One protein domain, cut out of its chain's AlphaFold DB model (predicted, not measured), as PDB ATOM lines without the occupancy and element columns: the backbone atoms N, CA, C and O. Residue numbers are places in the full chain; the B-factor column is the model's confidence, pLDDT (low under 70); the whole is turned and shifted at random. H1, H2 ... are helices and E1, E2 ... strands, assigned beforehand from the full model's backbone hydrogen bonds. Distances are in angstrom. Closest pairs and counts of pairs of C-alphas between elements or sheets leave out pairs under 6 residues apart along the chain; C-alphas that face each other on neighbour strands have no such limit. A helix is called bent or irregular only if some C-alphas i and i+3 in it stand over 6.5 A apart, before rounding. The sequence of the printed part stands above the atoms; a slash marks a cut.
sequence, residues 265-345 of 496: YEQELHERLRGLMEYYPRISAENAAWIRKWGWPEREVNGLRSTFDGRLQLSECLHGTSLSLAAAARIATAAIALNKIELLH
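This is residues 265 to 345 of the 496 residues of an uncharacterized protein of Myxococcales bacterium (UniProt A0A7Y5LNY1). A short two-strand ribbon, E1 and E2, lies across one end of a compact cluster of five short helices, with H5 in its core. H1 and H4 pack on H5, and the helical hairpin of H2 and H3 makes the side away from H1. The printed part has 81 residues with five named helices and two named strands, in the order H1, E1, H2, H3, H4, H5, E2; the sheet, E1 - E2, is antiparallel and the class is mostly helix. The whole is compact, with a radius of gyration of the C-alphas of 11.2 A and spans of 29 by 27 by 21 A.

E1 is residues 280 to 282, 6.5 A long, with C-alpha 280 at (211.567, 179.417, 204.382). E2 is residues 342 to 344, 6.2 A, ending with C-alpha 344 at (208.092, 176.439, 202.644). The longest helix, H5, is residues 325 to 337, 18.0 A. H1 is residues 266 to 276, 15.5 A, with C-alpha 266 at (209.309, 197.724, 212.998); it is irregular, with C-alphas 272 and 275 7.4 A apart. H2 is residues 285 to 293, 12.5 A; H3 is residues 298 to 307, 14.4 A; H4 is residues 314 to 320, 9.6 A.

E1 and E2 are antiparallel neighbours at 148 degrees, with N 280 and O 344 at 2.9 A and N 342 and O 282 at 2.8 A, within hydrogen-bond range. The closest C-alphas of E1 and H4, Tyr 280 and Leu 314, are 5.7 A apart. E1 and H3 are near each other, with 6 pairs of C-alphas within 10 A. H5 is the hub. It touches H1 at a steep tilt of 46 degrees, the same way, closest at the C-alphas of Glu 266 and Ala 326, 4.8 A. H4 and H5 are a helical hairpin and touch at a steep tilt of 39 degrees, opposite ways; H5 does so with residues 325 to 329 alone, and the closest C-alphas, Leu 318 and Ala 328, are 5.5 A apart. H3 and H5 only just touch, with 3 pairs of C-alphas within 8 A, about perpendicular at 82 degrees; H5 does so with residues 328 to 331 alone, and the closest C-alphas, Glu 300 and Ile 331, are 7.5 A apart. H2 and H3 are a helical hairpin and touch at a shallow tilt of 21 degrees, opposite ways, closest at the C-alphas of Arg 292 and Val 301, 6.6 A. H1 and H2 are apart. Every O i to N i+4 pair is within hydrogen-bond range in H2, H3 and H5, against 5 of 7 in H1 and 2 of 3 in H4.

The C-alphas farthest apart, those of Gln 267 and Glu 286, are 30.4 A apart. The printed part has no cut and no long link. The mean pLDDT of the printed part is 90.0, and no printed residue is under 70.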
ATOM      1  N   TYR A 265     205.400 200.648 212.531       92.38
ATOM      2  CA  TYR A 265     206.698 200.522 213.173       92.38
ATOM      3  C   TYR A 265     207.279 199.118 212.969       92.38
ATOM      4  O   TYR A 265     206.578 198.149 212.678       92.38
ATOM      5  N   GLU A 266     208.593 198.996 213.153       91.69
ATOM      6  CA  GLU A 266     209.309 197.724 212.998       91.69
ATOM      7  C   GLU A 266     208.741 196.615 213.894       91.69
ATOM      8  O   GLU A 266     208.547 195.493 213.432       91.69
ATOM      9  N   GLN A 267     208.403 196.942 215.146       92.88
ATOM     10  CA  GLN A 267     207.839 195.987 216.104       92.88
ATOM     11  C   GLN A 267     206.480 195.438 215.651       92.88
ATOM     12  O   GLN A 267     206.237 194.241 215.770       92.88
ATOM     13  N   GLU A 268     205.618 196.281 215.081       92.25
ATOM     14  CA  GLU A 268     204.296 195.869 214.593       92.25
ATOM     15  C   GLU A 268     204.415 194.946 213.376       92.25
ATOM     16  O   GLU A 268     203.690 193.960 213.261       92.25
ATOM     17  N   LEU A 269     205.363 195.229 212.477       91.50
ATOM     18  CA  LEU A 269     205.659 194.360 211.337       91.50
ATOM     19  C   LEU A 269     206.223 193.015 211.797       91.50
ATOM     20  O   LEU A 269     205.811 191.968 211.301       91.50
ATOM     21  N   HIS A 270     207.136 193.034 212.768       89.69
ATOM     22  CA  HIS A 270     207.703 191.817 213.337       89.69
ATOM     23  C   HIS A 270     206.634 190.971 214.043       89.69
ATOM     24  O   HIS A 270     206.645 189.750 213.914       89.69
ATOM     25  N   GLU A 271     205.684 191.596 214.745       90.44
ATOM     26  CA  GLU A 271     204.547 190.902 215.360       90.44
ATOM     27  C   GLU A 271     203.683 190.201 214.310       90.44
ATOM     28  O   GLU A 271     203.363 189.022 214.448       90.44
ATOM     29  N   ARG A 272     203.364 190.902 213.217       88.56
ATOM     30  CA  ARG A 272     202.565 190.357 212.108       88.56
ATOM     31  C   ARG A 272     203.253 189.191 211.403       88.56
ATOM     32  O   ARG A 272     202.580 188.277 210.940       88.56
ATOM     33  N   LEU A 273     204.582 189.211 211.333       93.50
ATOM     34  CA  LEU A 273     205.378 188.144 210.732       93.50
ATOM     35  C   LEU A 273     205.740 187.028 211.723       93.50
ATOM     36  O   LEU A 273     206.256 186.005 211.284       93.50
ATOM     37  N   ARG A 274     205.469 187.179 213.030       92.75
ATOM     38  CA  ARG A 274     205.934 186.260 214.086       92.75
ATOM     39  C   ARG A 274     205.579 184.801 213.794       92.75
ATOM     40  O   ARG A 274     206.453 183.947 213.872       92.75
ATOM     41  N   GLY A 275     204.330 184.532 213.410       89.06
ATOM     42  CA  GLY A 275     203.862 183.177 213.080       89.06
ATOM     43  C   GLY A 275     204.471 182.586 211.803       89.06
ATOM     44  O   GLY A 275     204.313 181.398 211.548       89.06
ATOM     45  N   LEU A 276     205.170 183.397 211.007       92.62
ATOM     46  CA  LEU A 276     205.785 183.015 209.735       92.62
ATOM     47  C   LEU A 276     207.319 182.964 209.813       92.62
ATOM     48  O   LEU A 276     207.963 182.583 208.837       92.62
ATOM     49  N   MET A 277     207.919 183.337 210.950       92.88
ATOM     50  CA  MET A 277     209.375 183.491 211.085       92.88
ATOM     51  C   MET A 277     210.166 182.196 210.880       92.88
ATOM     52  O   MET A 277     211.329 182.263 210.490       92.88
ATOM     53  N   GLU A 278     209.538 181.047 211.130       88.06
ATOM     54  CA  GLU A 278     210.140 179.713 210.997       88.06
ATOM     55  C   GLU A 278     210.031 179.135 209.576       88.06
ATOM     56  O   GLU A 278     210.628 178.100 209.276       88.06
ATOM     57  N   TYR A 279     209.270 179.783 208.689       89.12
ATOM     58  CA  TYR A 279     209.116 179.347 207.304       89.12
ATOM     59  C   TYR A 279     210.283 179.819 206.444       89.12
ATOM     60  O   TYR A 279     210.945 180.808 206.748       89.12
ATOM     61  N   TYR A 280     210.493 179.133 205.325       90.94
ATOM     62  CA  TYR A 280     211.567 179.417 204.382       90.94
ATOM     63  C   TYR A 280     210.989 180.121 203.150       90.94
ATOM     64  O   TYR A 280     210.372 179.459 202.306       90.94
ATOM     65  N   PRO A 281     211.120 181.458 203.042       93.25
ATOM     66  CA  PRO A 281     210.529 182.214 201.954       93.25
ATOM     67  C   PRO A 281     211.277 181.960 200.648       93.25
ATOM     68  O   PRO A 281     212.502 182.074 200.576       93.25
ATOM     69  N   ARG A 282     210.527 181.683 199.584       92.06
ATOM     70  CA  ARG A 282     211.038 181.526 198.227       92.06
ATOM     71  C   ARG A 282     210.295 182.444 197.268       92.06
ATOM     72  O   ARG A 282     209.068 182.447 197.214       92.06
ATOM     73  N   ILE A 283     211.041 183.190 196.459       91.50
ATOM     74  CA  ILE A 283     210.483 183.987 195.369       91.50
ATOM     75  C   ILE A 283     210.818 183.373 194.006       91.50
ATOM     76  O   ILE A 283     211.980 183.141 193.667       91.50
ATOM     77  N   SER A 284     209.791 183.111 193.195       88.69
ATOM     78  CA  SER A 284     209.967 182.647 191.817       88.69
ATOM     79  C   SER A 284     210.459 183.782 190.903       88.69
ATOM     80  O   SER A 284     210.297 184.970 191.197       88.69
ATOM     81  N   ALA A 285     211.059 183.433 189.761       87.56
ATOM     82  CA  ALA A 285     211.506 184.431 188.783       87.56
ATOM     83  C   ALA A 285     210.334 185.258 188.219       87.56
ATOM     84  O   ALA A 285     210.479 186.461 187.994       87.56
ATOM     85  N   GLU A 286     209.176 184.621 188.038       89.25
ATOM     86  CA  GLU A 286     207.935 185.264 187.609       89.25
ATOM     87  C   GLU A 286     207.435 186.267 188.654       89.25
ATOM     88  O   GLU A 286     207.215 187.433 188.326       89.25
ATOM     89  N   ASN A 287     207.362 185.862 189.927       89.50
ATOM     90  CA  ASN A 287     206.943 186.748 191.013       89.50
ATOM     91  C   ASN A 287     207.905 187.928 191.182       89.50
ATOM     92  O   ASN A 287     207.471 189.063 191.359       89.50
ATOM     93  N   ALA A 288     209.214 187.707 191.045       86.62
ATOM     94  CA  ALA A 288     210.189 188.792 191.076       86.62
ATOM     95  C   ALA A 288     210.006 189.789 189.911       86.62
ATOM     96  O   ALA A 288     210.133 191.003 190.105       86.62
ATOM     97  N   ALA A 289     209.693 189.304 188.705       88.06
ATOM     98  CA  ALA A 289     209.384 190.158 187.557       88.06
ATOM     99  C   ALA A 289     208.073 190.935 187.764       88.06
ATOM    100  O   ALA A 289     208.008 192.129 187.458       88.06
ATOM    101  N   TRP A 290     207.064 190.282 188.341       89.81
ATOM    102  CA  TRP A 290     205.791 190.891 188.711       89.81
ATOM    103  C   TRP A 290     205.977 192.025 189.729       89.81
ATOM    104  O   TRP A 290     205.488 193.131 189.512       89.81
ATOM    105  N   ILE A 291     206.766 191.810 190.788       85.88
ATOM    106  CA  ILE A 291     207.049 192.844 191.797       85.88
ATOM    107  C   ILE A 291     207.741 194.058 191.155       85.88
ATOM    108  O   ILE A 291     207.368 195.206 191.409       85.88
ATOM    109  N   ARG A 292     208.718 193.818 190.267       86.31
ATOM    110  CA  ARG A 292     209.411 194.892 189.537       86.31
ATOM    111  C   ARG A 292     208.448 195.712 188.673       86.31
ATOM    112  O   ARG A 292     208.555 196.936 188.647       86.31
ATOM    113  N   LYS A 293     207.505 195.057 187.984       87.56
ATOM    114  CA  LYS A 293     206.493 195.715 187.137       87.56
ATOM    115  C   LYS A 293     205.677 196.750 187.918       87.56
ATOM    116  O   LYS A 293     205.331 197.788 187.361       87.56
ATOM    117  N   TRP A 294     205.420 196.501 189.201       84.44
ATOM    118  CA  TRP A 294     204.601 197.365 190.056       84.44
ATOM    119  C   TRP A 294     205.383 198.438 190.824       84.44
ATOM    120  O   TRP A 294     204.886 199.011 191.792       84.44
ATOM    121  N   GLY A 295     206.589 198.772 190.358       76.31
ATOM    122  CA  GLY A 295     207.298 199.980 190.789       76.31
ATOM    123  C   GLY A 295     208.003 199.854 192.139       76.31
ATOM    124  O   GLY A 295     208.284 200.866 192.791       76.31
ATOM    125  N   TRP A 296     208.300 198.629 192.575       86.50
ATOM    126  CA  TRP A 296     209.208 198.429 193.699       86.50
ATOM    127  C   TRP A 296     210.625 198.836 193.271       86.50
ATOM    128  O   TRP A 296     211.063 198.452 192.181       86.50
ATOM    129  N   PRO A 297     211.345 199.633 194.084       89.00
ATOM    130  CA  PRO A 297     212.726 199.997 193.820       89.00
ATOM    131  C   PRO A 297     213.578 198.764 193.537       89.00
ATOM    132  O   PRO A 297     213.476 197.746 194.219       89.00
ATOM    133  N   GLU A 298     214.480 198.868 192.568       89.94
ATOM    134  CA  GLU A 298     215.323 197.742 192.160       89.94
ATOM    135  C   GLU A 298     216.154 197.172 193.319       89.94
ATOM    136  O   GLU A 298     216.344 195.962 193.417       89.94
ATOM    137  N   ARG A 299     216.567 198.031 194.260       91.81
ATOM    138  CA  ARG A 299     217.239 197.622 195.500       91.81
ATOM    139  C   ARG A 299     216.381 196.676 196.350       91.81
ATOM    140  O   ARG A 299     216.910 195.708 196.883       91.81
ATOM    141  N   GLU A 300     215.082 196.942 196.461       90.31
ATOM    142  CA  GLU A 300     214.138 196.122 197.231       90.31
ATOM    143  C   GLU A 300     213.932 194.759 196.563       90.31
ATOM    144  O   GLU A 300     214.066 193.718 197.204       90.31
ATOM    145  N   VAL A 301     213.717 194.762 195.243       90.44
ATOM    146  CA  VAL A 301     213.567 193.535 194.446       90.44
ATOM    147  C   VAL A 301     214.825 192.670 194.517       90.44
ATOM    148  O   VAL A 301     214.736 191.455 194.684       90.44
ATOM    149  N   ASN A 302     216.007 193.277 194.407       88.81
ATOM    150  CA  ASN A 302     217.271 192.548 194.486       88.81
ATOM    151  C   ASN A 302     217.517 191.988 195.890       88.81
ATOM    152  O   ASN A 302     217.961 190.848 195.995       88.81
ATOM    153  N   GLY A 303     217.171 192.736 196.947       87.88
ATOM    154  CA  GLY A 303     217.260 192.264 198.330       87.88
ATOM    155  C   GLY A 303     216.398 191.025 198.592       87.88
ATOM    156  O   GLY A 303     216.880 190.066 199.193       87.88
ATOM    157  N   LEU A 304     215.166 191.008 198.070       87.69
ATOM    158  CA  LEU A 304     214.301 189.826 198.125       87.69
ATOM    159  C   LEU A 304     214.906 188.645 197.370       87.69
ATOM    160  O   LEU A 304     215.034 187.560 197.921       87.69
ATOM    161  N   ARG A 305     215.316 188.846 196.114       87.75
ATOM    162  CA  ARG A 305     215.840 187.759 195.273       87.75
ATOM    163  C   ARG A 305     217.104 187.114 195.832       87.75
ATOM    164  O   ARG A 305     217.321 185.936 195.583       87.75
ATOM    165  N   SER A 306     217.952 187.880 196.517       87.50
ATOM    166  CA  SER A 306     219.206 187.359 197.064       87.50
ATOM    167  C   SER A 306     219.029 186.576 198.361       87.50
ATOM    168  O   SER A 306     219.930 185.828 198.715       87.50
ATOM    169  N   THR A 307     217.926 186.780 199.089       89.88
ATOM    170  CA  THR A 307     217.735 186.204 200.432       89.88
ATOM    171  C   THR A 307     216.539 185.265 200.536       89.88
ATOM    172  O   THR A 307     216.584 184.336 201.332       89.88
ATOM    173  N   PHE A 308     215.484 185.472 199.744       91.94
ATOM    174  CA  PHE A 308     214.274 184.645 199.736       91.94
ATOM    175  C   PHE A 308     214.375 183.585 198.635       91.94
ATOM    176  O   PHE A 308     213.601 183.567 197.676       91.94
ATOM    177  N   ASP A 309     215.375 182.716 198.741       88.75
ATOM    178  CA  ASP A 309     215.615 181.601 197.819       88.75
ATOM    179  C   ASP A 309     215.109 180.249 198.360       88.75
ATOM    180  O   ASP A 309     215.270 179.219 197.704       88.75
ATOM    181  N   GLY A 310     214.461 180.256 199.529       86.81
ATOM    182  CA  GLY A 310     213.968 179.074 200.230       86.81
ATOM    183  C   GLY A 310     215.016 178.350 201.078       86.81
ATOM    184  O   GLY A 310     214.732 177.249 201.542       86.81
ATOM    185  N   ARG A 311     216.219 178.914 201.270       82.81
ATOM    186  CA  ARG A 311     217.294 178.277 202.061       82.81
ATOM    187  C   ARG A 311     217.368 178.757 203.504       82.81
ATOM    188  O   ARG A 311     217.674 177.976 204.399       82.81
ATOM    189  N   LEU A 312     217.110 180.041 203.713       87.44
ATOM    190  CA  LEU A 312     217.131 180.681 205.023       87.44
ATOM    191  C   LEU A 312     215.710 180.806 205.565       87.44
ATOM    192  O   LEU A 312     214.754 180.896 204.791       87.44
ATOM    193  N   GLN A 313     215.572 180.798 206.888       90.75
ATOM    194  CA  GLN A 313     214.290 181.104 207.521       90.75
ATOM    195  C   GLN A 313     213.945 182.577 207.314       90.75
ATOM    196  O   GLN A 313     214.837 183.416 207.198       90.75
ATOM    197  N   LEU A 314     212.657 182.925 207.331       93.69
ATOM    198  CA  LEU A 314     212.210 184.306 207.163       93.69
ATOM    199  C   LEU A 314     212.900 185.240 208.165       93.69
ATOM    200  O   LEU A 314     213.351 186.316 207.775       93.69
ATOM    201  N   SER A 315     213.056 184.807 209.420       94.25
ATOM    202  CA  SER A 315     213.799 185.553 210.443       94.25
ATOM    203  C   SER A 315     215.230 185.888 210.002       94.25
ATOM    204  O   SER A 315     215.642 187.044 210.069       94.25
ATOM    205  N   GLU A 316     215.976 184.915 209.485       93.38
ATOM    206  CA  GLU A 316     217.342 185.087 208.988       93.38
ATOM    207  C   GLU A 316     217.376 185.946 207.724       93.38
ATOM    208  O   GLU A 316     218.208 186.849 207.607       93.38
ATOM    209  N   CYS A 317     216.451 185.717 206.790       93.88
ATOM    210  CA  CYS A 317     216.389 186.479 205.555       93.88
ATOM    211  C   CYS A 317     216.168 187.971 205.826       93.88
ATOM    212  O   CYS A 317     216.829 188.797 205.202       93.88
ATOM    213  N   LEU A 318     215.282 188.324 206.769       94.75
ATOM    214  CA  LEU A 318     215.012 189.714 207.152       94.75
ATOM    215  C   LEU A 318     216.277 190.439 207.642       94.75
ATOM    216  O   LEU A 318     216.473 191.610 207.310       94.75
ATOM    217  N   HIS A 319     217.156 189.737 208.363       93.00
ATOM    218  CA  HIS A 319     218.439 190.270 208.837       93.00
ATOM    219  C   HIS A 319     219.550 190.212 207.776       93.00
ATOM    220  O   HIS A 319     220.480 191.015 207.818       93.00
ATOM    221  N   GLY A 320     219.467 189.277 206.826       87.19
ATOM    222  CA  GLY A 320     220.476 189.051 205.788       87.19
ATOM    223  C   GLY A 320     220.362 189.958 204.559       87.19
ATOM    224  O   GLY A 320     221.236 189.923 203.692       87.19
ATOM    225  N   THR A 321     219.294 190.756 204.435       90.38
ATOM    226  CA  THR A 321     219.134 191.664 203.287       90.38
ATOM    227  C   THR A 321     220.059 192.887 203.378       90.38
ATOM    228  O   THR A 321     220.480 193.305 204.450       90.38
ATOM    229  N   SER A 322     220.310 193.545 202.242       89.31
ATOM    230  CA  SER A 322     220.975 194.862 202.213       89.31
ATOM    231  C   SER A 322     220.053 196.035 202.596       89.31
ATOM    232  O   SER A 322     220.424 197.206 202.437       89.31
ATOM    233  N   LEU A 323     218.825 195.746 203.027       91.69
ATOM    234  CA  LEU A 323     217.821 196.718 203.450       91.69
ATOM    235  C   LEU A 323     217.852 196.852 204.977       91.69
ATOM    236  O   LEU A 323     218.379 195.991 205.674       91.69
ATOM    237  N   SER A 324     217.278 197.931 205.514       93.62
ATOM    238  CA  SER A 324     217.024 197.979 206.958       93.62
ATOM    239  C   SER A 324     215.993 196.917 207.345       93.62
ATOM    240  O   SER A 324     215.132 196.578 206.531       93.62
ATOM    241  N   LEU A 325     216.037 196.443 208.594       93.12
ATOM    242  CA  LEU A 325     215.112 195.421 209.091       93.12
ATOM    243  C   LEU A 325     213.646 195.836 208.890       93.12
ATOM    244  O   LEU A 325     212.867 195.084 208.310       93.12
ATOM    245  N   ALA A 326     213.296 197.079 209.238       93.50
ATOM    246  CA  ALA A 326     211.976 197.638 208.954       93.50
ATOM    247  C   ALA A 326     211.607 197.600 207.460       93.50
ATOM    248  O   ALA A 326     210.488 197.233 207.114       93.50
ATOM    249  N   ALA A 327     212.518 197.969 206.552       91.88
ATOM    250  CA  ALA A 327     212.235 197.928 205.117       91.88
ATOM    251  C   ALA A 327     212.042 196.485 204.624       91.88
ATOM    252  O   ALA A 327     211.052 196.210 203.948       91.88
ATOM    253  N   ALA A 328     212.924 195.562 205.018       93.31
ATOM    254  CA  ALA A 328     212.809 194.143 204.694       93.31
ATOM    255  C   ALA A 328     211.482 193.554 205.199       93.31
ATOM    256  O   ALA A 328     210.786 192.880 204.443       93.31
ATOM    257  N   ALA A 329     211.080 193.877 206.433       94.06
ATOM    258  CA  ALA A 329     209.834 193.404 207.028       94.06
ATOM    259  C   ALA A 329     208.589 193.951 206.310       94.06
ATOM    260  O   ALA A 329     207.644 193.197 206.074       94.06
ATOM    261  N   ARG A 330     208.584 195.228 205.894       92.69
ATOM    262  CA  ARG A 330     207.487 195.814 205.090       92.69
ATOM    263  C   ARG A 330     207.305 195.081 203.770       92.69
ATOM    264  O   ARG A 330     206.200 194.673 203.423       92.69
ATOM    265  N   ILE A 331     208.411 194.898 203.061       91.19
ATOM    266  CA  ILE A 331     208.469 194.255 201.751       91.19
ATOM    267  C   ILE A 331     208.042 192.788 201.866       91.19
ATOM    268  O   ILE A 331     207.210 192.336 201.082       91.19
ATOM    269  N   ALA A 332     208.543 192.064 202.872       92.81
ATOM    270  CA  ALA A 332     208.134 190.692 203.154       92.81
ATOM    271  C   ALA A 332     206.631 190.606 203.447       92.81
ATOM    272  O   ALA A 332     205.936 189.818 202.815       92.81
ATOM    273  N   THR A 333     206.113 191.469 204.326       92.56
ATOM    274  CA  THR A 333     204.685 191.520 204.676       92.56
ATOM    275  C   THR A 333     203.816 191.753 203.441       92.56
ATOM    276  O   THR A 333     202.864 191.011 203.207       92.56
ATOM    277  N   ALA A 334     204.161 192.747 202.617       91.50
ATOM    278  CA  ALA A 334     203.414 193.059 201.403       91.50
ATOM    279  C   ALA A 334     203.462 191.907 200.384       91.50
ATOM    280  O   ALA A 334     202.432 191.520 199.835       91.50
ATOM    281  N   ALA A 335     204.641 191.330 200.142       91.69
ATOM    282  CA  ALA A 335     204.799 190.254 199.169       91.69
ATOM    283  C   ALA A 335     204.156 188.932 199.628       91.69
ATOM    284  O   ALA A 335     203.593 188.224 198.793       91.69
ATOM    285  N   ILE A 336     204.173 188.621 200.929       92.25
ATOM    286  CA  ILE A 336     203.456 187.473 201.509       92.25
ATOM    287  C   ILE A 336     201.942 187.672 201.374       92.25
ATOM    288  O   ILE A 336     201.258 186.780 200.880       92.25
ATOM    289  N   ALA A 337     201.414 188.850 201.724       88.88
ATOM    290  CA  ALA A 337     199.979 189.135 201.601       88.88
ATOM    291  C   ALA A 337     199.472 188.965 200.153       88.88
ATOM    292  O   ALA A 337     198.398 188.408 199.911       88.88
ATOM    293  N   LEU A 338     200.282 189.372 199.172       89.38
ATOM    294  CA  LEU A 338     199.998 189.214 197.739       89.38
ATOM    295  C   LEU A 338     200.241 187.797 197.199       89.38
ATOM    296  O   LEU A 338     200.083 187.586 195.995       89.38
ATOM    297  N   ASN A 339     200.644 186.847 198.047       89.62
ATOM    298  CA  ASN A 339     201.023 185.489 197.658       89.62
ATOM    299  C   ASN A 339     202.123 185.461 196.573       89.62
ATOM    300  O   ASN A 339     202.082 184.680 195.624       89.62
ATOM    301  N   LYS A 340     203.094 186.381 196.667       91.31
ATOM    302  CA  LYS A 340     204.248 186.467 195.750       91.31
ATOM    303  C   LYS A 340     205.516 185.851 196.329       91.31
ATOM    304  O   LYS A 340     206.520 185.752 195.624       91.31
ATOM    305  N   ILE A 341     205.462 185.413 197.583       91.56
ATOM    306  CA  ILE A 341     206.490 184.616 198.248       91.56
ATOM    307  C   ILE A 341     205.845 183.303 198.667       91.56
ATOM    308  O   ILE A 341     204.845 183.304 199.380       91.56
ATOM    309  N   GLU A 342     206.439 182.198 198.240       90.06
ATOM    310  CA  GLU A 342     206.097 180.863 198.715       90.06
ATOM    311  C   GLU A 342     206.740 180.657 200.089       90.06
ATOM    312  O   GLU A 342     207.933 180.913 200.260       90.06
ATOM    313  N   LEU A 343     205.971 180.198 201.075       89.56
ATOM    314  CA  LEU A 343     206.475 179.892 202.412       89.56
ATOM    315  C   LEU A 343     206.598 178.378 202.560       89.56
ATOM    316  O   LEU A 343     205.599 177.670 202.663       89.56
ATOM    317  N   LEU A 344     207.827 177.872 202.549       84.81
ATOM    318  CA  LEU A 344     208.092 176.439 202.644       84.81
ATOM    319  C   LEU A 344     208.245 176.029 204.113       84.81
ATOM    320  O   LEU A 344     208.916 176.712 204.887       84.81
ATOM    321  N   HIS A 345     207.644 174.900 204.489       79.38
ATOM    322  CA  HIS A 345     207.819 174.297 205.810       79.38
ATOM    323  C   HIS A 345     208.902 173.211 205.749       79.38
ATOM    324  O   HIS A 345     208.895 172.382 204.838       79.38
TER     325      HIS A 345